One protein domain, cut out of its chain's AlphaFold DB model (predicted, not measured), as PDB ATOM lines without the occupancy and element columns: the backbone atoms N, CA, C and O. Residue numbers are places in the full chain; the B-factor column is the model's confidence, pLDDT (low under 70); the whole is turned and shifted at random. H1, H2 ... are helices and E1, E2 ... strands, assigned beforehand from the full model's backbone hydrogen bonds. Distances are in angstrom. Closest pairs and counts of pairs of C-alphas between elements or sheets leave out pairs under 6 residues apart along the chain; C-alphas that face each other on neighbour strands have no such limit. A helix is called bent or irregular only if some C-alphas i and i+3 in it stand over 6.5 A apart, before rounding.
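This is residues 277 to 406 and 424 to 462 of the 470 residues of the protein "Dynein, axonemal, heavy chain 12" of Nothobranchius kadleci (UniProt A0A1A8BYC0). The model is a long, thin rod of helices: H4 and H5 run side by side in opposite directions, H2 packs on both in one half, and H6 packs on both in the other half. The hairpin E1 and E2 prolongs the rod beyond H6, and its tip, residues 432 to 437, sticks out. The 169 printed residues hold six named helices and two named strands, in the order H1 H2 H3 H4 H5 E1 E2 H6, with E1 and E2 forming an antiparallel sheet; the class is mostly helix. The whole is loose, with a radius of gyration of the C-alphas of 22.5 A and spans of 85 by 30 by 23 A.

H1, residues 277 to 281, only just touches H5, residues 370 to 403, with 3 pairs of C-alphas within 8 A; the closest are those of His 281 and Glu 374, 6.6 A apart. H2, residues 287 to 300, only just touches the same helix, again with 3 pairs, closest at Met 289 and Ala 379, 6.5 A; they run the same way at a shallow tilt of 19 degrees. H3, residues 309 to 312, touches no helix. H4, residues 322 to 356, touches H2 with residues 344 to 352 alone, closest C-alphas Cys 348 and Met 292, 6.4 A, opposite ways at a shallow tilt of 26 degrees. H4 and H5 are near each other. E1, residues 429 to 433, and E2, residues 436 to 440, form an antiparallel hairpin; N 431 and O 438 are 2.9 A apart, and N 429 and O 440 2.8 A, within hydrogen-bond range. H6, residues 443 to 461, touches H4, closest C-alphas Ser 460 and Cys 333, 6.1 A, the same way at a shallow tilt of 8 degrees. It touches H5, closest C-alphas Phe 454 and Leu 395, 6.6 A, opposite ways at a shallow tilt of 21 degrees. H2, H4, H5 and H6 form an up and down bundle, each running against the one before it. Each O i to N i+4 pair is within hydrogen-bond range in H1, H2, H5 and H6, and 26 of 31 are in H4; H3 is too short for such a pair.

H1 begins at C-alpha 277, (121.224, 209.341, 191.275). H2 is 18.9 A long, H4 52.2 A, H5 48.8 A and H6 28.2 A. H4 is irregular: C-alphas 353 and 356 are 7.1 A apart. H6 ends at C-alpha 461, (110.543, 193.573, 164.549).

The farthest C-alphas, those of Lys 365 and Asp 434, are 84.7 A apart. Residues 407 to 423 are not printed, and C-alphas 406 and 424 are 12.5 A apart across the cut. The link from H4 to H5, residues 357 to 369, is long. Confidence is under 70 in residues 312 to 316 and 354 to 371.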
ATOM      1  N   TRP A 277     122.012 209.216 192.495       88.00
ATOM      2  CA  TRP A 277     121.224 209.341 191.275       88.00
ATOM      3  C   TRP A 277     120.968 207.973 190.623       88.00
ATOM      4  O   TRP A 277     119.824 207.600 190.381       88.00
ATOM      5  N   GLN A 278     122.006 207.153 190.433       86.31
ATOM      6  CA  GLN A 278     121.849 205.804 189.873       86.31
ATOM      7  C   GLN A 278     120.947 204.916 190.736       86.31
ATOM      8  O   GLN A 278     120.103 204.203 190.199       86.31
ATOM      9  N   SER A 279     121.075 204.984 192.065       80.12
ATOM     10  CA  SER A 279     120.231 204.200 192.977       80.12
ATOM     11  C   SER A 279     118.751 204.590 192.934       80.12
ATOM     12  O   SER A 279     117.906 203.780 193.303       80.12
ATOM     13  N   GLN A 280     118.442 205.808 192.482       79.44
ATOM     14  CA  GLN A 280     117.084 206.343 192.409       79.44
ATOM     15  C   GLN A 280     116.450 206.189 191.021       79.44
ATOM     16  O   GLN A 280     115.239 206.032 190.953       79.44
ATOM     17  N   HIS A 281     117.243 206.201 189.940       82.12
ATOM     18  CA  HIS A 281     116.716 206.306 188.571       82.12
ATOM     19  C   HIS A 281     117.031 205.117 187.646       82.12
ATOM     20  O   HIS A 281     116.402 204.992 186.599       82.12
ATOM     21  N   LEU A 282     118.001 204.247 187.967       82.25
ATOM     22  CA  LEU A 282     118.445 203.202 187.028       82.25
ATOM     23  C   LEU A 282     117.518 201.971 186.998       82.25
ATOM     24  O   LEU A 282     117.453 201.306 185.975       82.25
ATOM     25  N   PHE A 283     116.820 201.653 188.094       82.88
ATOM     26  CA  PHE A 283     115.834 200.557 188.234       82.88
ATOM     27  C   PHE A 283     116.223 199.157 187.693       82.88
ATOM     28  O   PHE A 283     115.376 198.270 187.671       82.88
ATOM     29  N   VAL A 284     117.487 198.902 187.329       78.75
ATOM     30  CA  VAL A 284     117.945 197.627 186.734       78.75
ATOM     31  C   VAL A 284     117.690 196.426 187.648       78.75
ATOM     32  O   VAL A 284     117.325 195.360 187.173       78.75
ATOM     33  N   THR A 285     117.822 196.597 188.965       80.19
ATOM     34  CA  THR A 285     117.574 195.536 189.957       80.19
ATOM     35  C   THR A 285     116.132 195.520 190.469       80.19
ATOM     36  O   THR A 285     115.843 194.895 191.488       80.19
ATOM     37  N   CYS A 286     115.223 196.259 189.828       82.19
ATOM     38  CA  CYS A 286     113.808 196.224 190.174       82.19
ATOM     39  C   CYS A 286     113.253 194.815 189.889       82.19
ATOM     40  O   CYS A 286     113.519 194.287 188.805       82.19
ATOM     41  N   PRO A 287     112.446 194.216 190.787       82.38
ATOM     42  CA  PRO A 287     111.887 192.872 190.601       82.38
ATOM     43  C   PRO A 287     111.161 192.661 189.266       82.38
ATOM     44  O   PRO A 287     111.133 191.550 188.749       82.38
ATOM     45  N   ILE A 288     110.597 193.727 188.693       84.94
ATOM     46  CA  ILE A 288     109.951 193.717 187.375       84.94
ATOM     47  C   ILE A 288     110.965 193.415 186.275       84.94
ATOM     48  O   ILE A 288     110.723 192.557 185.437       84.94
ATOM     49  N   MET A 289     112.100 194.123 186.280       89.25
ATOM     50  CA  MET A 289     113.141 193.974 185.261       89.25
ATOM     51  C   MET A 289     113.744 192.576 185.333       89.25
ATOM     52  O   MET A 289     113.944 191.951 184.297       89.25
ATOM     53  N   VAL A 290     113.954 192.076 186.556       88.81
ATOM     54  CA  VAL A 290     114.432 190.711 186.805       88.81
ATOM     55  C   VAL A 290     113.448 189.692 186.229       88.81
ATOM     56  O   VAL A 290     113.831 188.926 185.356       88.81
ATOM     57  N   GLN A 291     112.160 189.762 186.580       88.31
ATOM     58  CA  GLN A 291     111.146 188.840 186.045       88.31
ATOM     59  C   GLN A 291     110.985 188.925 184.518       88.31
ATOM     60  O   GLN A 291     110.828 187.901 183.852       88.31
ATOM     61  N   MET A 292     111.042 190.131 183.938       90.81
ATOM     62  CA  MET A 292     111.040 190.321 182.480       90.81
ATOM     63  C   MET A 292     112.249 189.657 181.818       90.81
ATOM     64  O   MET A 292     112.136 189.106 180.721       90.81
ATOM     65  N   GLN A 293     113.412 189.741 182.460       92.69
ATOM     66  CA  GLN A 293     114.648 189.166 181.955       92.69
ATOM     67  C   GLN A 293     114.675 187.643 182.112       92.69
ATOM     68  O   GLN A 293     115.067 186.962 181.166       92.69
ATOM     69  N   ASP A 294     114.188 187.111 183.230       92.19
ATOM     70  CA  ASP A 294     114.075 185.672 183.478       92.19
ATOM     71  C   ASP A 294     113.144 185.013 182.457       92.19
ATOM     72  O   ASP A 294     113.552 184.083 181.764       92.19
ATOM     73  N   PHE A 295     111.945 185.570 182.246       92.75
ATOM     74  CA  PHE A 295     111.016 185.068 181.229       92.75
ATOM     75  C   PHE A 295     111.642 185.051 179.830       92.75
ATOM     76  O   PHE A 295     111.491 184.080 179.084       92.75
ATOM     77  N   TRP A 296     112.360 186.120 179.466       94.25
ATOM     78  CA  TRP A 296     113.059 186.181 178.185       94.25
ATOM     79  C   TRP A 296     114.125 185.090 178.080       94.25
ATOM     80  O   TRP A 296     114.174 184.377 177.080       94.25
ATOM     81  N   ASN A 297     114.955 184.933 179.109       92.94
ATOM     82  CA  ASN A 297     116.040 183.958 179.114       92.94
ATOM     83  C   ASN A 297     115.526 182.515 179.060       92.94
ATOM     84  O   ASN A 297     116.083 181.702 178.324       92.94
ATOM     85  N   GLU A 298     114.457 182.207 179.787       93.06
ATOM     86  CA  GLU A 298     113.896 180.858 179.857       93.06
ATOM     87  C   GLU A 298     113.122 180.466 178.597       93.06
ATOM     88  O   GLU A 298     113.202 179.318 178.162       93.06
ATOM     89  N   ARG A 299     112.355 181.394 178.005       89.00
ATOM     90  CA  ARG A 299     111.403 181.055 176.930       89.00
ATOM     91  C   ARG A 299     111.781 181.567 175.548       89.00
ATOM     92  O   ARG A 299     111.361 180.976 174.558       89.00
ATOM     93  N   LEU A 300     112.535 182.663 175.459       91.00
ATOM     94  CA  LEU A 300     112.735 183.406 174.207       91.00
ATOM     95  C   LEU A 300     114.205 183.597 173.817       91.00
ATOM     96  O   LEU A 300     114.474 184.051 172.708       91.00
ATOM     97  N   SER A 301     115.161 183.220 174.665       89.75
ATOM     98  CA  SER A 301     116.604 183.335 174.390       89.75
ATOM     99  C   SER A 301     117.020 182.649 173.083       89.75
ATOM    100  O   SER A 301     117.835 183.174 172.317       89.75
ATOM    101  N   CYS A 302     116.407 181.502 172.796       89.19
ATOM    102  CA  CYS A 302     116.632 180.718 171.585       89.19
ATOM    103  C   CYS A 302     115.656 181.052 170.445       89.19
ATOM    104  O   CYS A 302     115.764 180.471 169.367       89.19
ATOM    105  N   LEU A 303     114.700 181.968 170.640       92.75
ATOM    106  CA  LEU A 303     113.808 182.383 169.561       92.75
ATOM    107  C   LEU A 303     114.634 183.052 168.455       92.75
ATOM    108  O   LEU A 303     115.555 183.819 168.732       92.75
ATOM    109  N   ARG A 304     114.297 182.772 167.197       94.56
ATOM    110  CA  ARG A 304     114.848 183.428 166.006       94.56
ATOM    111  C   ARG A 304     113.717 183.727 165.039       94.56
ATOM    112  O   ARG A 304     112.764 182.949 164.964       94.56
ATOM    113  N   PHE A 305     113.837 184.823 164.290       94.44
ATOM    114  CA  PHE A 305     112.890 185.142 163.215       94.44
ATOM    115  C   PHE A 305     112.959 184.120 162.076       94.44
ATOM    116  O   PHE A 305     111.939 183.817 161.469       94.44
ATOM    117  N   VAL A 306     114.138 183.543 161.825       92.06
ATOM    118  CA  VAL A 306     114.331 182.468 160.847       92.06
ATOM    119  C   VAL A 306     114.971 181.274 161.547       92.06
ATOM    120  O   VAL A 306     116.136 181.313 161.931       92.06
ATOM    121  N   LYS A 307     114.200 180.199 161.730       87.50
ATOM    122  CA  LYS A 307     114.676 178.957 162.353       87.50
ATOM    123  C   LYS A 307     115.307 178.054 161.295       87.50
ATOM    124  O   LYS A 307     114.604 177.307 160.616       87.50
ATOM    125  N   LEU A 308     116.630 178.113 161.167       82.12
ATOM    126  CA  LEU A 308     117.390 177.345 160.169       82.12
ATOM    127  C   LEU A 308     117.290 175.824 160.358       82.12
ATOM    128  O   LEU A 308     117.437 175.073 159.400       82.12
ATOM    129  N   GLU A 309     116.997 175.354 161.570       80.06
ATOM    130  CA  GLU A 309     116.742 173.934 161.849       80.06
ATOM    131  C   GLU A 309     115.574 173.387 161.018       80.06
ATOM    132  O   GLU A 309     115.624 172.254 160.544       80.06
ATOM    133  N   ASN A 310     114.562 174.219 160.753       78.75
ATOM    134  CA  ASN A 310     113.408 173.830 159.945       78.75
ATOM    135  C   ASN A 310     113.764 173.657 158.460       78.75
ATOM    136  O   ASN A 310     113.107 172.871 157.787       78.75
ATOM    137  N   LEU A 311     114.809 174.339 157.967       74.75
ATOM    138  CA  LEU A 311     115.353 174.150 156.611       74.75
ATOM    139  C   LEU A 311     116.180 172.864 156.490       74.75
ATOM    140  O   LEU A 311     116.370 172.344 155.397       74.75
ATOM    141  N   LYS A 312     116.716 172.369 157.610       65.81
ATOM    142  CA  LYS A 312     117.504 171.128 157.668       65.81
ATOM    143  C   LYS A 312     116.643 169.898 157.979       65.81
ATOM    144  O   LYS A 312     117.149 168.780 157.949       65.81
ATOM    145  N   SER A 313     115.366 170.099 158.301       65.94
ATOM    146  CA  SER A 313     114.410 169.050 158.657       65.94
ATOM    147  C   SER A 313     113.542 168.631 157.460       65.94
ATOM    148  O   SER A 313     113.469 169.313 156.442       65.94
ATOM    149  N   THR A 314     112.839 167.504 157.595       53.06
ATOM    150  CA  THR A 314     112.091 166.803 156.534       53.06
ATOM    151  C   THR A 314     110.967 167.623 155.887       53.06
ATOM    152  O   THR A 314     110.488 167.267 154.816       53.06
ATOM    153  N   THR A 315     110.503 168.703 156.524       60.97
ATOM    154  CA  THR A 315     109.370 169.511 156.038       60.97
ATOM    155  C   THR A 315     109.734 170.405 154.854       60.97
ATOM    156  O   THR A 315     108.851 170.799 154.098       60.97
ATOM    157  N   TRP A 316     111.012 170.745 154.701       60.69
ATOM    158  CA  TRP A 316     111.459 171.727 153.727       60.69
ATOM    159  C   TRP A 316     112.836 171.322 153.207       60.69
ATOM    160  O   TRP A 316     113.868 171.764 153.703       60.69
ATOM    161  N   SER A 317     112.845 170.388 152.257       73.81
ATOM    162  CA  SER A 317     114.078 169.849 151.691       73.81
ATOM    163  C   SER A 317     114.730 170.870 150.766       73.81
ATOM    164  O   SER A 317     114.168 171.211 149.728       73.81
ATOM    165  N   LEU A 318     115.926 171.322 151.135       81.44
ATOM    166  CA  LEU A 318     116.824 172.049 150.243       81.44
ATOM    167  C   LEU A 318     117.174 171.202 148.998       81.44
ATOM    168  O   LEU A 318     117.331 169.983 149.142       81.44
ATOM    169  N   PRO A 319     117.360 171.809 147.808       86.50
ATOM    170  CA  PRO A 319     117.227 173.237 147.483       86.50
ATOM    171  C   PRO A 319     115.786 173.691 147.238       86.50
ATOM    172  O   PRO A 319     114.915 172.895 146.902       86.50
ATOM    173  N   LEU A 320     115.553 175.001 147.347       87.12
ATOM    174  CA  LEU A 320     114.207 175.573 147.291       87.12
ATOM    175  C   LEU A 320     114.034 176.549 146.140       87.12
ATOM    176  O   LEU A 320     114.910 177.393 145.935       87.12
ATOM    177  N   PRO A 321     112.877 176.547 145.465       90.06
ATOM    178  CA  PRO A 321     112.507 177.648 144.592       90.06
ATOM    179  C   PRO A 321     112.581 178.991 145.345       90.06
ATOM    180  O   PRO A 321     112.161 179.070 146.505       90.06
ATOM    181  N   PRO A 322     113.064 180.083 144.726       90.25
ATOM    182  CA  PRO A 322     113.196 181.365 145.425       90.25
ATOM    183  C   PRO A 322     111.873 181.920 145.976       90.25
ATOM    184  O   PRO A 322     111.849 182.481 147.071       90.25
ATOM    185  N   SER A 323     110.755 181.686 145.282       89.12
ATOM    186  CA  SER A 323     109.409 182.026 145.766       89.12
ATOM    187  C   SER A 323     109.026 181.266 147.037       89.12
ATOM    188  O   SER A 323     108.397 181.818 147.939       89.12
ATOM    189  N   GLU A 324     109.402 179.994 147.112       90.38
ATOM    190  CA  GLU A 324     109.168 179.137 148.264       90.38
ATOM    191  C   GLU A 324     110.029 179.587 149.447       90.38
ATOM    192  O   GLU A 324     109.514 179.740 150.556       90.38
ATOM    193  N   PHE A 325     111.318 179.864 149.223       90.81
ATOM    194  CA  PHE A 325     112.213 180.385 150.260       90.81
ATOM    195  C   PHE A 325     111.699 181.707 150.855       90.81
ATOM    196  O   PHE A 325     111.674 181.868 152.077       90.81
ATOM    197  N   GLU A 326     111.220 182.627 150.014       91.19
ATOM    198  CA  GLU A 326     110.626 183.890 150.469       91.19
ATOM    199  C   GLU A 326     109.387 183.648 151.351       91.19
ATOM    200  O   GLU A 326     109.283 184.210 152.445       91.19
ATOM    201  N   GLN A 327     108.490 182.743 150.941       91.62
ATOM    202  CA  GLN A 327     107.329 182.355 151.752       91.62
ATOM    203  C   GLN A 327     107.731 181.697 153.076       91.62
ATOM    204  O   GLN A 327     107.089 181.935 154.100       91.62
ATOM    205  N   PHE A 328     108.778 180.870 153.076       91.19
ATOM    206  CA  PHE A 328     109.303 180.255 154.290       91.19
ATOM    207  C   PHE A 328     109.766 181.323 155.287       91.19
ATOM    208  O   PHE A 328     109.330 181.304 156.441       91.19
ATOM    209  N   VAL A 329     110.586 182.281 154.842       93.19
ATOM    210  CA  VAL A 329     111.088 183.363 155.700       93.19
ATOM    211  C   VAL A 329     109.935 184.200 156.245       93.19
ATOM    212  O   VAL A 329     109.876 184.420 157.454       93.19
ATOM    213  N   GLN A 330     108.978 184.591 155.399       94.12
ATOM    214  CA  GLN A 330     107.796 185.352 155.823       94.12
ATOM    215  C   GLN A 330     106.974 184.600 156.879       94.12
ATOM    216  O   GLN A 330     106.607 185.175 157.903       94.12
ATOM    217  N   ARG A 331     106.724 183.296 156.685       93.31
ATOM    218  CA  ARG A 331     105.979 182.471 157.653       93.31
ATOM    219  C   ARG A 331     106.707 182.345 158.989       93.31
ATOM    220  O   ARG A 331     106.069 182.456 160.031       93.31
ATOM    221  N   GLN A 332     108.022 182.118 158.973       92.94
ATOM    222  CA  GLN A 332     108.816 182.024 160.205       92.94
ATOM    223  C   GLN A 332     108.856 183.366 160.942       92.94
ATOM    224  O   GLN A 332     108.645 183.408 162.155       92.94
ATOM    225  N   CYS A 333     109.035 184.464 160.205       94.75
ATOM    226  CA  CYS A 333     109.056 185.797 160.786       94.75
ATOM    227  C   CYS A 333     107.702 186.166 161.406       94.75
ATOM    228  O   CYS A 333     107.664 186.686 162.522       94.75
ATOM    229  N   GLN A 334     106.599 185.830 160.730       94.69
ATOM    230  CA  GLN A 334     105.252 186.029 161.256       94.69
ATOM    231  C   GLN A 334     105.003 185.179 162.508       94.69
ATOM    232  O   GLN A 334     104.531 185.709 163.506       94.69
ATOM    233  N   ALA A 335     105.397 183.902 162.510       93.56
ATOM    234  CA  ALA A 335     105.252 183.038 163.681       93.56
ATOM    235  C   ALA A 335     106.052 183.554 164.892       93.56
ATOM    236  O   ALA A 335     105.549 183.564 166.014       93.56
ATOM    237  N   ALA A 336     107.285 184.027 164.678       94.12
ATOM    238  CA  ALA A 336     108.082 184.647 165.735       94.12
ATOM    239  C   ALA A 336     107.445 185.954 166.237       94.12
ATOM    240  O   ALA A 336     107.415 186.209 167.441       94.12
ATOM    241  N   ARG A 337     106.892 186.772 165.332       94.44
ATOM    242  CA  ARG A 337     106.156 187.992 165.686       94.44
ATOM    243  C   ARG A 337     104.899 187.684 166.504       94.44
ATOM    244  O   ARG A 337     104.624 188.398 167.467       94.44
ATOM    245  N   ASP A 338     104.167 186.637 166.148       94.31
ATOM    246  CA  ASP A 338     102.968 186.207 166.866       94.31
ATOM    247  C   ASP A 338     103.312 185.737 168.283       94.31
ATOM    248  O   ASP A 338     102.649 186.157 169.227       94.31
ATOM    249  N   GLU A 339     104.402 184.984 168.466       93.12
ATOM    250  CA  GLU A 339     104.900 184.606 169.799       93.12
ATOM    251  C   GLU A 339     105.213 185.849 170.653       93.12
ATOM    252  O   GLU A 339     104.806 185.949 171.813       93.12
ATOM    253  N   LEU A 340     105.867 186.863 170.074       93.31
ATOM    254  CA  LEU A 340     106.152 188.117 170.780       93.31
ATOM    255  C   LEU A 340     104.870 188.874 171.173       93.31
ATOM    256  O   LEU A 340     104.799 189.441 172.264       93.31
ATOM    257  N   LEU A 341     103.855 188.894 170.304       92.44
ATOM    258  CA  LEU A 341     102.588 189.596 170.542       92.44
ATOM    259  C   LEU A 341     101.654 188.854 171.503       92.44
ATOM    260  O   LEU A 341     100.919 189.504 172.243       92.44
ATOM    261  N   GLN A 342     101.661 187.523 171.489       93.00
ATOM    262  CA  GLN A 342     100.724 186.692 172.251       93.00
ATOM    263  C   GLN A 342     101.282 186.245 173.606       93.00
ATOM    264  O   GLN A 342     100.511 186.043 174.540       93.00
ATOM    265  N   SER A 343     102.603 186.110 173.729       92.00
ATOM    266  CA  SER A 343     103.264 185.563 174.920       92.00
ATOM    267  C   SER A 343     104.073 186.639 175.647       92.00
ATOM    268  O   SER A 343     103.778 186.990 176.792       92.00
ATOM    269  N   TRP A 344     105.046 187.245 174.961       93.44
ATOM    270  CA  TRP A 344     105.998 188.171 175.585       93.44
ATOM    271  C   TRP A 344     105.379 189.505 176.010       93.44
ATOM    272  O   TRP A 344     105.533 189.925 177.158       93.44
ATOM    273  N   LEU A 345     104.670 190.182 175.104       91.50
ATOM    274  CA  LEU A 345     104.071 191.489 175.381       91.50
ATOM    275  C   LEU A 345     102.991 191.433 176.476       91.50
ATOM    276  O   LEU A 345     103.051 192.264 177.389       91.50
ATOM    277  N   PRO A 346     102.050 190.468 176.458       91.81
ATOM    278  CA  PRO A 346     101.063 190.320 177.524       91.81
ATOM    279  C   PRO A 346     101.699 189.999 178.875       91.81
ATOM    280  O   PRO A 346     101.249 190.531 179.888       91.81
ATOM    281  N   PHE A 347     102.771 189.198 178.903       90.94
ATOM    282  CA  PHE A 347     103.533 188.953 180.127       90.94
ATOM    283  C   PHE A 347     104.178 190.238 180.662       90.94
ATOM    284  O   PHE A 347     104.008 190.575 181.830       90.94
ATOM    285  N   CYS A 348     104.850 191.014 179.807       90.25
ATOM    286  CA  CYS A 348     105.438 192.288 180.225       90.25
ATOM    287  C   CYS A 348     104.368 193.237 180.786       90.25
ATOM    288  O   CYS A 348     104.587 193.863 181.817       90.25
ATOM    289  N   ALA A 349     103.202 193.327 180.137       88.31
ATOM    290  CA  ALA A 349     102.095 194.160 180.598       88.31
ATOM    291  C   ALA A 349     101.489 193.669 181.926       88.31
ATOM    292  O   ALA A 349     101.178 194.489 182.789       88.31
ATOM    293  N   SER A 350     101.347 192.353 182.118       88.50
ATOM    294  CA  SER A 350     100.753 191.788 183.334       88.50
ATOM    295  C   SER A 350     101.600 192.057 184.576       88.50
ATOM    296  O   SER A 350     101.040 192.307 185.642       88.50
ATOM    297  N   LEU A 351     102.931 192.113 184.438       86.06
ATOM    298  CA  LEU A 351     103.820 192.503 185.533       86.06
ATOM    299  C   LEU A 351     103.463 193.894 186.069       86.06
ATOM    300  O   LEU A 351     103.379 194.058 187.281       86.06
ATOM    301  N   PHE A 352     103.173 194.855 185.181       81.69
ATOM    302  CA  PHE A 352     102.769 196.224 185.531       81.69
ATOM    303  C   PHE A 352     101.359 196.344 186.108       81.69
ATOM    304  O   PHE A 352     101.117 197.237 186.915       81.69
ATOM    305  N   VAL A 353     100.442 195.450 185.738       78.88
ATOM    306  CA  VAL A 353      99.090 195.404 186.322       78.88
ATOM    307  C   VAL A 353      99.127 194.820 187.736       78.88
ATOM    308  O   VAL A 353      98.470 195.331 188.635       78.88
ATOM    309  N   ASN A 354      99.958 193.804 187.967       68.69
ATOM    310  CA  ASN A 354     100.081 193.129 189.264       68.69
ATOM    311  C   ASN A 354     100.922 193.913 190.296       68.69
ATOM    312  O   ASN A 354     101.180 193.428 191.398       68.69
ATOM    313  N   LEU A 355     101.354 195.131 189.956       62.84
ATOM    314  CA  LEU A 355     102.247 195.973 190.759       62.84
ATOM    315  C   LEU A 355     101.578 196.755 191.885       62.84
ATOM    316  O   LEU A 355     102.255 197.519 192.570       62.84
ATOM    317  N   GLU A 356     100.281 196.560 192.119       51.69
ATOM    318  CA  GLU A 356      99.530 197.238 193.186       51.69
ATOM    319  C   GLU A 356     100.070 196.963 194.608       51.69
ATOM    320  O   GLU A 356      99.603 197.560 195.575       51.69
ATOM    321  N   SER A 357     101.098 196.120 194.757       47.56
ATOM    322  CA  SER A 357     101.842 195.941 196.005       47.56
ATOM    323  C   SER A 357     103.000 196.959 196.118       47.56
ATOM    324  O   SER A 357     104.045 196.773 195.487       47.56
ATOM    325  N   PRO A 358     102.901 198.005 196.968       48.25
ATOM    326  CA  PRO A 358     103.925 199.052 197.140       48.25
ATOM    327  C   PRO A 358     105.259 198.564 197.744       48.25
ATOM    328  O   PRO A 358     106.138 199.374 198.035       48.25
ATOM    329  N   SER A 359     105.419 197.258 197.959       49.25
ATOM    330  CA  SER A 359     106.617 196.612 198.500       49.25
ATOM    331  C   SER A 359     107.712 196.353 197.459       49.25
ATOM    332  O   SER A 359     108.865 196.179 197.845       49.25
ATOM    333  N   LEU A 360     107.385 196.337 196.159       49.59
ATOM    334  CA  LEU A 360     108.334 195.993 195.084       49.59
ATOM    335  C   LEU A 360     109.047 197.202 194.460       49.59
ATOM    336  O   LEU A 360     110.021 197.035 193.728       49.59
ATOM    337  N   ILE A 361     108.590 198.420 194.760       55.12
ATOM    338  CA  ILE A 361     109.225 199.662 194.316       55.12
ATOM    339  C   ILE A 361     110.045 200.196 195.494       55.12
ATOM    340  O   ILE A 361     109.476 200.381 196.575       55.12
ATOM    341  N   PRO A 362     111.355 200.474 195.332       51.53
ATOM    342  CA  PRO A 362     112.143 201.152 196.354       51.53
ATOM    343  C   PRO A 362     111.390 202.405 196.802       51.53
ATOM    344  O   PRO A 362     111.154 203.311 196.001       51.53
ATOM    345  N   SER A 363     110.930 202.397 198.057       48.19
ATOM    346  CA  SER A 363     109.944 203.332 198.604       48.19
ATOM    347  C   SER A 363     110.498 204.760 198.645       48.19
ATOM    348  O   SER A 363     110.912 205.271 199.684       48.19
ATOM    349  N   THR A 364     110.517 205.430 197.497       47.03
ATOM    350  CA  THR A 364     110.901 206.833 197.383       47.03
ATOM    351  C   THR A 364     109.622 207.636 197.561       47.03
ATOM    352  O   THR A 364     108.964 208.037 196.605       47.03
ATOM    353  N   LYS A 365     109.228 207.817 198.828       45.06
ATOM    354  CA  LYS A 365     107.971 208.445 199.286       45.06
ATOM    355  C   LYS A 365     107.738 209.898 198.817       45.06
ATOM    356  O   LYS A 365     106.829 210.549 199.315       45.06
ATOM    357  N   GLN A 366     108.530 210.430 197.886       42.50
ATOM    358  CA  GLN A 366     108.455 211.821 197.421       42.50
ATOM    359  C   GLN A 366     108.256 211.982 195.903       42.50
ATOM    360  O   GLN A 366     108.083 213.107 195.452       42.50
ATOM    361  N   ALA A 367     108.205 210.899 195.113       41.22
ATOM    362  CA  ALA A 367     108.113 210.994 193.648       41.22
ATOM    363  C   ALA A 367     107.187 209.935 193.017       41.22
ATOM    364  O   ALA A 367     107.512 209.345 191.989       41.22
ATOM    365  N   ALA A 368     106.014 209.702 193.611       50.91
ATOM    366  CA  ALA A 368     105.073 208.646 193.211       50.91
ATOM    367  C   ALA A 368     104.476 208.774 191.788       50.91
ATOM    368  O   ALA A 368     103.688 207.925 191.405       50.91
ATOM    369  N   HIS A 369     104.839 209.787 190.993       50.19
ATOM    370  CA  HIS A 369     104.482 209.869 189.567       50.19
ATOM    371  C   HIS A 369     105.710 209.846 188.642       50.19
ATOM    372  O   HIS A 369     105.688 209.147 187.631       50.19
ATOM    373  N   ALA A 370     106.804 210.531 189.003       51.34
ATOM    374  CA  ALA A 370     108.043 210.517 188.217       51.34
ATOM    375  C   ALA A 370     108.726 209.135 188.234       51.34
ATOM    376  O   ALA A 370     109.118 208.638 187.180       51.34
ATOM    377  N   GLY A 371     108.733 208.457 189.390       61.31
ATOM    378  CA  GLY A 371     109.314 207.118 189.538       61.31
ATOM    379  C   GLY A 371     108.667 206.065 188.638       61.31
ATOM    380  O   GLY A 371     109.349 205.194 188.107       61.31
ATOM    381  N   PHE A 372     107.356 206.158 188.391       71.62
ATOM    382  CA  PHE A 372     106.674 205.211 187.505       71.62
ATOM    383  C   PHE A 372     107.079 205.408 186.044       71.62
ATOM    384  O   PHE A 372     107.364 204.426 185.363       71.62
ATOM    385  N   GLN A 373     107.169 206.653 185.562       79.31
ATOM    386  CA  GLN A 373     107.620 206.930 184.191       79.31
ATOM    387  C   GLN A 373     109.048 206.433 183.944       79.31
ATOM    388  O   GLN A 373     109.346 205.905 182.871       79.31
ATOM    389  N   GLU A 374     109.924 206.567 184.935       81.88
ATOM    390  CA  GLU A 374     111.311 206.105 184.862       81.88
ATOM    391  C   GLU A 374     111.394 204.573 184.840       81.88
ATOM    392  O   GLU A 374     112.129 204.013 184.027       81.88
ATOM    393  N   ILE A 375     110.568 203.881 185.634       83.81
ATOM    394  CA  ILE A 375     110.452 202.415 185.588       83.81
ATOM    395  C   ILE A 375     109.943 201.954 184.215       83.81
ATOM    396  O   ILE A 375     110.527 201.041 183.628       83.81
ATOM    397  N   PHE A 376     108.900 202.584 183.664       86.00
ATOM    398  CA  PHE A 376     108.414 202.263 182.315       86.00
ATOM    399  C   PHE A 376     109.476 202.537 181.247       86.00
ATOM    400  O   PHE A 376     109.615 201.761 180.304       86.00
ATOM    401  N   SER A 377     110.261 203.604 181.405       88.06
ATOM    402  CA  SER A 377     111.373 203.921 180.504       88.06
ATOM    403  C   SER A 377     112.478 202.865 180.581       88.06
ATOM    404  O   SER A 377     112.982 202.436 179.543       88.06
ATOM    405  N   CYS A 378     112.805 202.389 181.786       89.06
ATOM    406  CA  CYS A 378     113.741 201.287 182.002       89.06
ATOM    407  C   CYS A 378     113.234 199.983 181.366       89.06
ATOM    408  O   CYS A 378     113.971 199.349 180.611       89.06
ATOM    409  N   ALA A 379     111.962 199.620 181.574       90.12
ATOM    410  CA  ALA A 379     111.355 198.458 180.918       90.12
ATOM    411  C   ALA A 379     111.378 198.594 179.397       90.12
ATOM    412  O   ALA A 379     111.791 197.671 178.703       90.12
ATOM    413  N   ALA A 380     110.997 199.753 178.860       90.50
ATOM    414  CA  ALA A 380     111.029 199.994 177.425       90.50
ATOM    415  C   ALA A 380     112.452 199.876 176.852       90.50
ATOM    416  O   ALA A 380     112.621 199.352 175.747       90.50
ATOM    417  N   ALA A 381     113.472 200.330 177.587       92.38
ATOM    418  CA  ALA A 381     114.874 200.166 177.210       92.38
ATOM    419  C   ALA A 381     115.303 198.690 177.235       92.38
ATOM    420  O   ALA A 381     115.884 198.220 176.256       92.38
ATOM    421  N   LEU A 382     114.953 197.946 178.290       92.44
ATOM    422  CA  LEU A 382     115.221 196.509 178.406       92.44
ATOM    423  C   LEU A 382     114.560 195.718 177.268       92.44
ATOM    424  O   LEU A 382     115.234 194.967 176.566       92.44
ATOM    425  N   MET A 383     113.272 195.958 177.016       92.06
ATOM    426  CA  MET A 383     112.527 195.339 175.917       92.06
ATOM    427  C   MET A 383     113.140 195.665 174.552       92.06
ATOM    428  O   MET A 383     113.226 194.809 173.675       92.06
ATOM    429  N   SER A 384     113.595 196.907 174.363       92.62
ATOM    430  CA  SER A 384     114.265 197.316 173.125       92.62
ATOM    431  C   SER A 384     115.602 196.594 172.943       92.62
ATOM    432  O   SER A 384     115.935 196.206 171.824       92.62
ATOM    433  N   LEU A 385     116.362 196.393 174.024       93.00
ATOM    434  CA  LEU A 385     117.620 195.650 173.995       93.00
ATOM    435  C   LEU A 385     117.387 194.172 173.660       93.00
ATOM    436  O   LEU A 385     118.092 193.629 172.812       93.00
ATOM    437  N   GLN A 386     116.369 193.556 174.263       93.00
ATOM    438  CA  GLN A 386     115.953 192.177 173.991       93.00
ATOM    439  C   GLN A 386     115.584 191.977 172.512       93.00
ATOM    440  O   GLN A 386     116.157 191.118 171.840       93.00
ATOM    441  N   LEU A 387     114.718 192.838 171.960       93.50
ATOM    442  CA  LEU A 387     114.351 192.793 170.538       93.50
ATOM    443  C   LEU A 387     115.546 193.027 169.614       93.50
ATOM    444  O   LEU A 387     115.698 192.334 168.611       93.50
ATOM    445  N   ARG A 388     116.419 193.985 169.944       93.69
ATOM    446  CA  ARG A 388     117.624 194.244 169.149       93.69
ATOM    447  C   ARG A 388     118.568 193.042 169.161       93.69
ATOM    448  O   ARG A 388     119.142 192.728 168.119       93.69
ATOM    449  N   GLY A 389     118.704 192.373 170.304       94.69
ATOM    450  CA  GLY A 389     119.446 191.121 170.431       94.69
ATOM    451  C   GLY A 389     118.864 190.021 169.542       94.69
ATOM    452  O   GLY A 389     119.601 189.431 168.758       94.69
ATOM    453  N   LEU A 390     117.542 189.821 169.580       95.19
ATOM    454  CA  LEU A 390     116.828 188.852 168.738       95.19
ATOM    455  C   LEU A 390     117.040 189.100 167.237       95.19
ATOM    456  O   LEU A 390     117.341 188.166 166.491       95.19
ATOM    457  N   VAL A 391     116.891 190.352 166.790       95.56
ATOM    458  CA  VAL A 391     117.113 190.736 165.386       95.56
ATOM    459  C   VAL A 391     118.566 190.493 164.996       95.56
ATOM    460  O   VAL A 391     118.816 189.849 163.984       95.56
ATOM    461  N   SER A 392     119.519 190.955 165.811       95.81
ATOM    462  CA  SER A 392     120.951 190.812 165.512       95.81
ATOM    463  C   SER A 392     121.353 189.341 165.403       95.81
ATOM    464  O   SER A 392     121.994 188.966 164.429       95.81
ATOM    465  N   ALA A 393     120.903 188.504 166.343       95.62
ATOM    466  CA  ALA A 393     121.154 187.067 166.306       95.62
ATOM    467  C   ALA A 393     120.502 186.402 165.083       95.62
ATOM    468  O   ALA A 393     121.144 185.619 164.402       95.62
ATOM    469  N   SER A 394     119.260 186.765 164.737       96.06
ATOM    470  CA  SER A 394     118.575 186.195 163.562       96.06
ATOM    471  C   SER A 394     119.249 186.573 162.236       96.06
ATOM    472  O   SER A 394     119.310 185.752 161.325       96.06
ATOM    473  N   LEU A 395     119.745 187.810 162.114       95.62
ATOM    474  CA  LEU A 395     120.492 188.258 160.935       95.62
ATOM    475  C   LEU A 395     121.846 187.551 160.842       95.62
ATOM    476  O   LEU A 395     122.229 187.134 159.752       95.62
ATOM    477  N   GLN A 396     122.546 187.405 161.969       95.62
ATOM    478  CA  GLN A 396     123.817 186.693 162.026       95.62
ATOM    479  C   GLN A 396     123.641 185.223 161.630       95.62
ATOM    480  O   GLN A 396     124.361 184.752 160.758       95.62
ATOM    481  N   ASP A 397     122.636 184.538 162.178       93.69
ATOM    482  CA  ASP A 397     122.345 183.143 161.840       93.69
ATOM    483  C   ASP A 397     122.060 182.995 160.331       93.69
ATOM    484  O   ASP A 397     122.634 182.135 159.658       93.69
ATOM    485  N   LEU A 398     121.214 183.866 159.758       92.75
ATOM    486  CA  LEU A 398     120.908 183.843 158.323       92.75
ATOM    487  C   LEU A 398     122.143 184.150 157.461       92.75
ATOM    488  O   LEU A 398     122.320 183.549 156.403       92.75
ATOM    489  N   GLN A 399     123.006 185.065 157.901       93.31
ATOM    490  CA  GLN A 399     124.269 185.346 157.227       93.31
ATOM    491  C   GLN A 399     125.184 184.121 157.252       93.31
ATOM    492  O   GLN A 399     125.663 183.709 156.201       93.31
ATOM    493  N   GLU A 400     125.405 183.523 158.423       91.75
ATOM    494  CA  GLU A 400     126.237 182.329 158.585       91.75
ATOM    495  C   GLU A 400     125.748 181.182 157.697       91.75
ATOM    496  O   GLU A 400     126.563 180.510 157.067       91.75
ATOM    497  N   PHE A 401     124.429 181.022 157.551       89.25
ATOM    498  CA  PHE A 401     123.827 180.056 156.634       89.25
ATOM    499  C   PHE A 401     124.252 180.257 155.170       89.25
ATOM    500  O   PHE A 401     124.635 179.288 154.519       89.25
ATOM    501  N   PHE A 402     124.256 181.488 154.651       88.31
ATOM    502  CA  PHE A 402     124.728 181.753 153.283       88.31
ATOM    503  C   PHE A 402     126.259 181.708 153.156       88.31
ATOM    504  O   PHE A 402     126.785 181.315 152.114       88.31
ATOM    505  N   MET A 403     126.984 182.061 154.221       89.75
ATOM    506  CA  MET A 403     128.452 182.051 154.249       89.75
ATOM    507  C   MET A 403     129.050 180.642 154.171       89.75
ATOM    508  O   MET A 403     130.233 180.508 153.860       89.75
ATOM    509  N   ILE A 404     128.240 179.592 154.353       84.44
ATOM    510  CA  ILE A 404     128.616 178.196 154.073       84.44
ATOM    511  C   ILE A 404     129.219 178.054 152.662       84.44
ATOM    512  O   ILE A 404     130.163 177.287 152.477       84.44
ATOM    513  N   HIS A 405     128.739 178.846 151.697       83.12
ATOM    514  CA  HIS A 405     129.186 178.829 150.302       83.12
ATOM    515  C   HIS A 405     130.213 179.925 149.950       83.12
ATOM    516  O   HIS A 405     130.465 180.161 148.770       83.12
ATOM    517  N   GLN A 406     130.824 180.608 150.931       84.88
ATOM    518  CA  GLN A 406     131.715 181.758 150.692       84.88
ATOM    519  C   GLN A 406     132.896 181.441 149.757       84.88
ATOM    520  O   GLN A 406     133.281 182.286 148.953       84.88
ATOM    521  N   GLN A 424     122.459 172.778 148.630       81.94
ATOM    522  CA  GLN A 424     122.261 174.034 147.909       81.94
ATOM    523  C   GLN A 424     121.064 174.788 148.491       81.94
ATOM    524  O   GLN A 424     120.060 174.187 148.859       81.94
ATOM    525  N   THR A 425     121.155 176.115 148.562       83.56
ATOM    526  CA  THR A 425     120.097 176.914 149.196       83.56
ATOM    527  C   THR A 425     118.903 177.147 148.265       83.56
ATOM    528  O   THR A 425     117.762 176.855 148.623       83.56
ATOM    529  N   LEU A 426     119.169 177.673 147.066       88.69
ATOM    530  CA  LEU A 426     118.155 178.040 146.080       88.69
ATOM    531  C   LEU A 426     118.245 177.128 144.857       88.69
ATOM    532  O   LEU A 426     119.339 176.819 144.388       88.69
ATOM    533  N   LEU A 427     117.089 176.725 144.339       89.06
ATOM    534  CA  LEU A 427     116.954 176.024 143.073       89.06
ATOM    535  C   LEU A 427     116.933 177.056 141.942       89.06
ATOM    536  O   LEU A 427     116.105 177.967 141.948       89.06
ATOM    537  N   VAL A 428     117.847 176.901 140.990       89.50
ATOM    538  CA  VAL A 428     117.940 177.735 139.791       89.50
ATOM    539  C   VAL A 428     117.993 176.806 138.588       89.50
ATOM    540  O   VAL A 428     118.851 175.925 138.520       89.50
ATOM    541  N   GLU A 429     117.062 176.980 137.659       88.12
ATOM    542  CA  GLU A 429     116.996 176.209 136.425       88.12
ATOM    543  C   GLU A 429     117.894 176.847 135.363       88.12
ATOM    544  O   GLU A 429     117.938 178.066 135.210       88.12
ATOM    545  N   LEU A 430     118.636 176.016 134.636       89.62
ATOM    546  CA  LEU A 430     119.476 176.445 133.524       89.62
ATOM    547  C   LEU A 430     118.717 176.202 132.220       89.62
ATOM    548  O   LEU A 430     118.496 175.046 131.852       89.62
ATOM    549  N   GLN A 431     118.356 177.264 131.508       88.56
ATOM    550  CA  GLN A 431     117.760 177.172 130.181       88.56
ATOM    551  C   GLN A 431     118.793 177.580 129.129       88.56
ATOM    552  O   GLN A 431     119.475 178.595 129.250       88.56
ATOM    553  N   VAL A 432     118.936 176.760 128.089       85.94
ATOM    554  CA  VAL A 432     119.805 177.061 126.949       85.94
ATOM    555  C   VAL A 432     118.910 177.513 125.804       85.94
ATOM    556  O   VAL A 432     118.185 176.699 125.235       85.94
ATOM    557  N   GLU A 433     118.945 178.804 125.487       80.50
ATOM    558  CA  GLU A 433     118.260 179.369 124.325       80.50
ATOM    559  C   GLU A 433     119.284 179.590 123.213       80.50
ATOM    560  O   GLU A 433     120.144 180.445 123.360       80.50
ATOM    561  N   ASP A 434     119.202 178.812 122.124       81.06
ATOM    562  CA  ASP A 434     119.998 178.844 120.878       81.06
ATOM    563  C   ASP A 434     121.507 179.180 120.987       81.06
ATOM    564  O   ASP A 434     122.351 178.348 120.649       81.06
ATOM    565  N   THR A 435     121.864 180.398 121.410       82.56
ATOM    566  CA  THR A 435     123.238 180.924 121.505       82.56
ATOM    567  C   THR A 435     123.645 181.462 122.883       82.56
ATOM    568  O   THR A 435     124.812 181.824 123.057       82.56
ATOM    569  N   HIS A 436     122.747 181.504 123.870       83.56
ATOM    570  CA  HIS A 436     123.034 182.007 125.213       83.56
ATOM    571  C   HIS A 436     122.423 181.131 126.315       83.56
ATOM    572  O   HIS A 436     121.517 180.327 126.106       83.56
ATOM    573  N   ILE A 437     123.013 181.240 127.502       86.69
ATOM    574  CA  ILE A 437     122.616 180.499 128.696       86.69
ATOM    575  C   ILE A 437     121.855 181.466 129.597       86.69
ATOM    576  O   ILE A 437     122.405 182.501 129.980       86.69
ATOM    577  N   GLU A 438     120.627 181.113 129.957       88.62
ATOM    578  CA  GLU A 438     119.809 181.854 130.912       88.62
ATOM    579  C   GLU A 438     119.572 181.036 132.180       88.62
ATOM    580  O   GLU A 438     119.468 179.808 132.161       88.62
ATOM    581  N   PHE A 439     119.503 181.740 133.306       88.06
ATOM    582  CA  PHE A 439     119.154 181.170 134.602       88.06
ATOM    583  C   PHE A 439     117.739 181.612 134.956       88.06
ATOM    584  O   PHE A 439     117.438 182.804 134.864       88.06
ATOM    585  N   ILE A 440     116.894 180.669 135.367       87.25
ATOM    586  CA  ILE A 440     115.506 180.918 135.752       87.25
ATOM    587  C   ILE A 440     115.305 180.470 137.206       87.25
ATOM    588  O   ILE A 440     115.415 179.279 137.505       87.25
ATOM    589  N   PRO A 441     114.988 181.392 138.131       89.38
ATOM    590  CA  PRO A 441     115.006 182.850 137.965       89.38
ATOM    591  C   PRO A 441     116.432 183.389 137.762       89.38
ATOM    592  O   PRO A 441     117.420 182.700 138.037       89.38
ATOM    593  N   CYS A 442     116.556 184.627 137.279       90.12
ATOM    594  CA  CYS A 442     117.875 185.199 137.023       90.12
ATOM    595  C   CYS A 442     118.640 185.426 138.340       90.12
ATOM    596  O   CYS A 442     118.056 185.604 139.410       90.12
ATOM    597  N   LEU A 443     119.973 185.474 138.279       89.12
ATOM    598  CA  LEU A 443     120.802 185.641 139.483       89.12
ATOM    599  C   LEU A 443     120.475 186.929 140.260       89.12
ATOM    600  O   LEU A 443     120.573 186.957 141.487       89.12
ATOM    601  N   GLN A 444     120.050 187.979 139.552       92.00
ATOM    602  CA  GLN A 444     119.591 189.227 140.155       92.00
ATOM    603  C   GLN A 444     118.306 189.021 140.973       92.00
ATOM    604  O   GLN A 444     118.220 189.496 142.103       92.00
ATOM    605  N   GLU A 445     117.337 188.265 140.457       91.56
ATOM    606  CA  GLU A 445     116.110 187.918 141.185       91.56
ATOM    607  C   GLU A 445     116.417 187.058 142.417       91.56
ATOM    608  O   GLU A 445     115.863 187.301 143.490       91.56
ATOM    609  N   CYS A 446     117.347 186.099 142.308       91.19
ATOM    610  CA  CYS A 446     117.814 185.319 143.458       91.19
ATOM    611  C   CYS A 446     118.426 186.217 144.543       91.19
ATOM    612  O   CYS A 446     118.108 186.066 145.724       91.19
ATOM    613  N   TRP A 447     119.278 187.171 144.156       91.44
ATOM    614  CA  TRP A 447     119.864 188.137 145.085       91.44
ATOM    615  C   TRP A 447     118.796 188.991 145.772       91.44
ATOM    616  O   TRP A 447     118.836 189.187 146.987       91.44
ATOM    617  N   GLU A 448     117.807 189.469 145.019       94.69
ATOM    618  CA  GLU A 448     116.713 190.258 145.573       94.69
ATOM    619  C   GLU A 448     115.866 189.465 146.568       94.69
ATOM    620  O   GLU A 448     115.476 190.020 147.592       94.69
ATOM    621  N   VAL A 449     115.627 188.172 146.321       93.62
ATOM    622  CA  VAL A 449     114.949 187.275 147.271       93.62
ATOM    623  C   VAL A 449     115.734 187.169 148.581       93.62
ATOM    624  O   VAL A 449     115.156 187.327 149.659       93.62
ATOM    625  N   ILE A 450     117.055 186.971 148.511       93.06
ATOM    626  CA  ILE A 450     117.918 186.916 149.702       93.06
ATOM    627  C   ILE A 450     117.875 188.254 150.446       93.06
ATOM    628  O   ILE A 450     117.628 188.293 151.650       93.06
ATOM    629  N   HIS A 451     118.044 189.368 149.736       94.56
ATOM    630  CA  HIS A 451     117.980 190.700 150.329       94.56
ATOM    631  C   HIS A 451     116.617 190.967 150.995       94.56
ATOM    632  O   HIS A 451     116.560 191.470 152.121       94.56
ATOM    633  N   ARG A 452     115.508 190.585 150.345       95.12
ATOM    634  CA  ARG A 452     114.159 190.692 150.918       95.12
ATOM    635  C   ARG A 452     114.011 189.856 152.186       95.12
ATOM    636  O   ARG A 452     113.394 190.351 153.121       95.12
ATOM    637  N   ALA A 453     114.626 188.676 152.272       94.00
ATOM    638  CA  ALA A 453     114.615 187.861 153.487       94.00
ATOM    639  C   ALA A 453     115.269 188.569 154.690       94.00
ATOM    640  O   ALA A 453     114.675 188.618 155.768       94.00
ATOM    641  N   PHE A 454     116.443 189.189 154.511       95.50
ATOM    642  CA  PHE A 454     117.075 189.994 155.572       95.50
ATOM    643  C   PHE A 454     116.203 191.191 155.973       95.50
ATOM    644  O   PHE A 454     116.022 191.472 157.159       95.50
ATOM    645  N   MET A 455     115.616 191.879 154.991       95.69
ATOM    646  CA  MET A 455     114.717 193.003 155.256       95.69
ATOM    647  C   MET A 455     113.429 192.572 155.963       95.69
ATOM    648  O   MET A 455     112.898 193.340 156.763       95.69
ATOM    649  N   GLU A 456     112.933 191.363 155.705       95.44
ATOM    650  CA  GLU A 456     111.732 190.829 156.345       95.44
ATOM    651  C   GLU A 456     111.939 190.600 157.844       95.44
ATOM    652  O   GLU A 456     111.059 190.937 158.638       95.44
ATOM    653  N   ILE A 457     113.127 190.139 158.253       94.88
ATOM    654  CA  ILE A 457     113.504 190.026 159.673       94.88
ATOM    655  C   ILE A 457     113.412 191.396 160.357       94.88
ATOM    656  O   ILE A 457     112.809 191.530 161.423       94.88
ATOM    657  N   VAL A 458     113.985 192.431 159.732       94.00
ATOM    658  CA  VAL A 458     113.987 193.793 160.285       94.00
ATOM    659  C   VAL A 458     112.562 194.335 160.384       94.00
ATOM    660  O   VAL A 458     112.144 194.762 161.460       94.00
ATOM    661  N   LYS A 459     111.785 194.248 159.296       94.06
ATOM    662  CA  LYS A 459     110.380 194.688 159.252       94.06
ATOM    663  C   LYS A 459     109.515 193.971 160.286       94.06
ATOM    664  O   LYS A 459     108.659 194.593 160.911       94.06
ATOM    665  N   SER A 460     109.761 192.685 160.517       91.50
ATOM    666  CA  SER A 460     108.993 191.878 161.469       91.50
ATOM    667  C   SER A 460     109.204 192.286 162.924       91.50
ATOM    668  O   SER A 460     108.317 192.057 163.748       91.50
ATOM    669  N   ALA A 461     110.310 192.962 163.242       89.06
ATOM    670  CA  ALA A 461     110.543 193.573 164.549       89.06
ATOM    671  C   ALA A 461     110.004 195.015 164.660       89.06
ATOM    672  O   ALA A 461     109.909 195.562 165.763       89.06
ATOM    673  N   GLU A 462     109.630 195.655 163.548       89.44
ATOM    674  CA  GLU A 462     109.110 197.022 163.559       89.44
ATOM    675  C   GLU A 462     107.682 197.108 164.111       89.44
ATOM    676  O   GLU A 462     106.869 196.179 164.028       89.44
TER     677      GLU A 462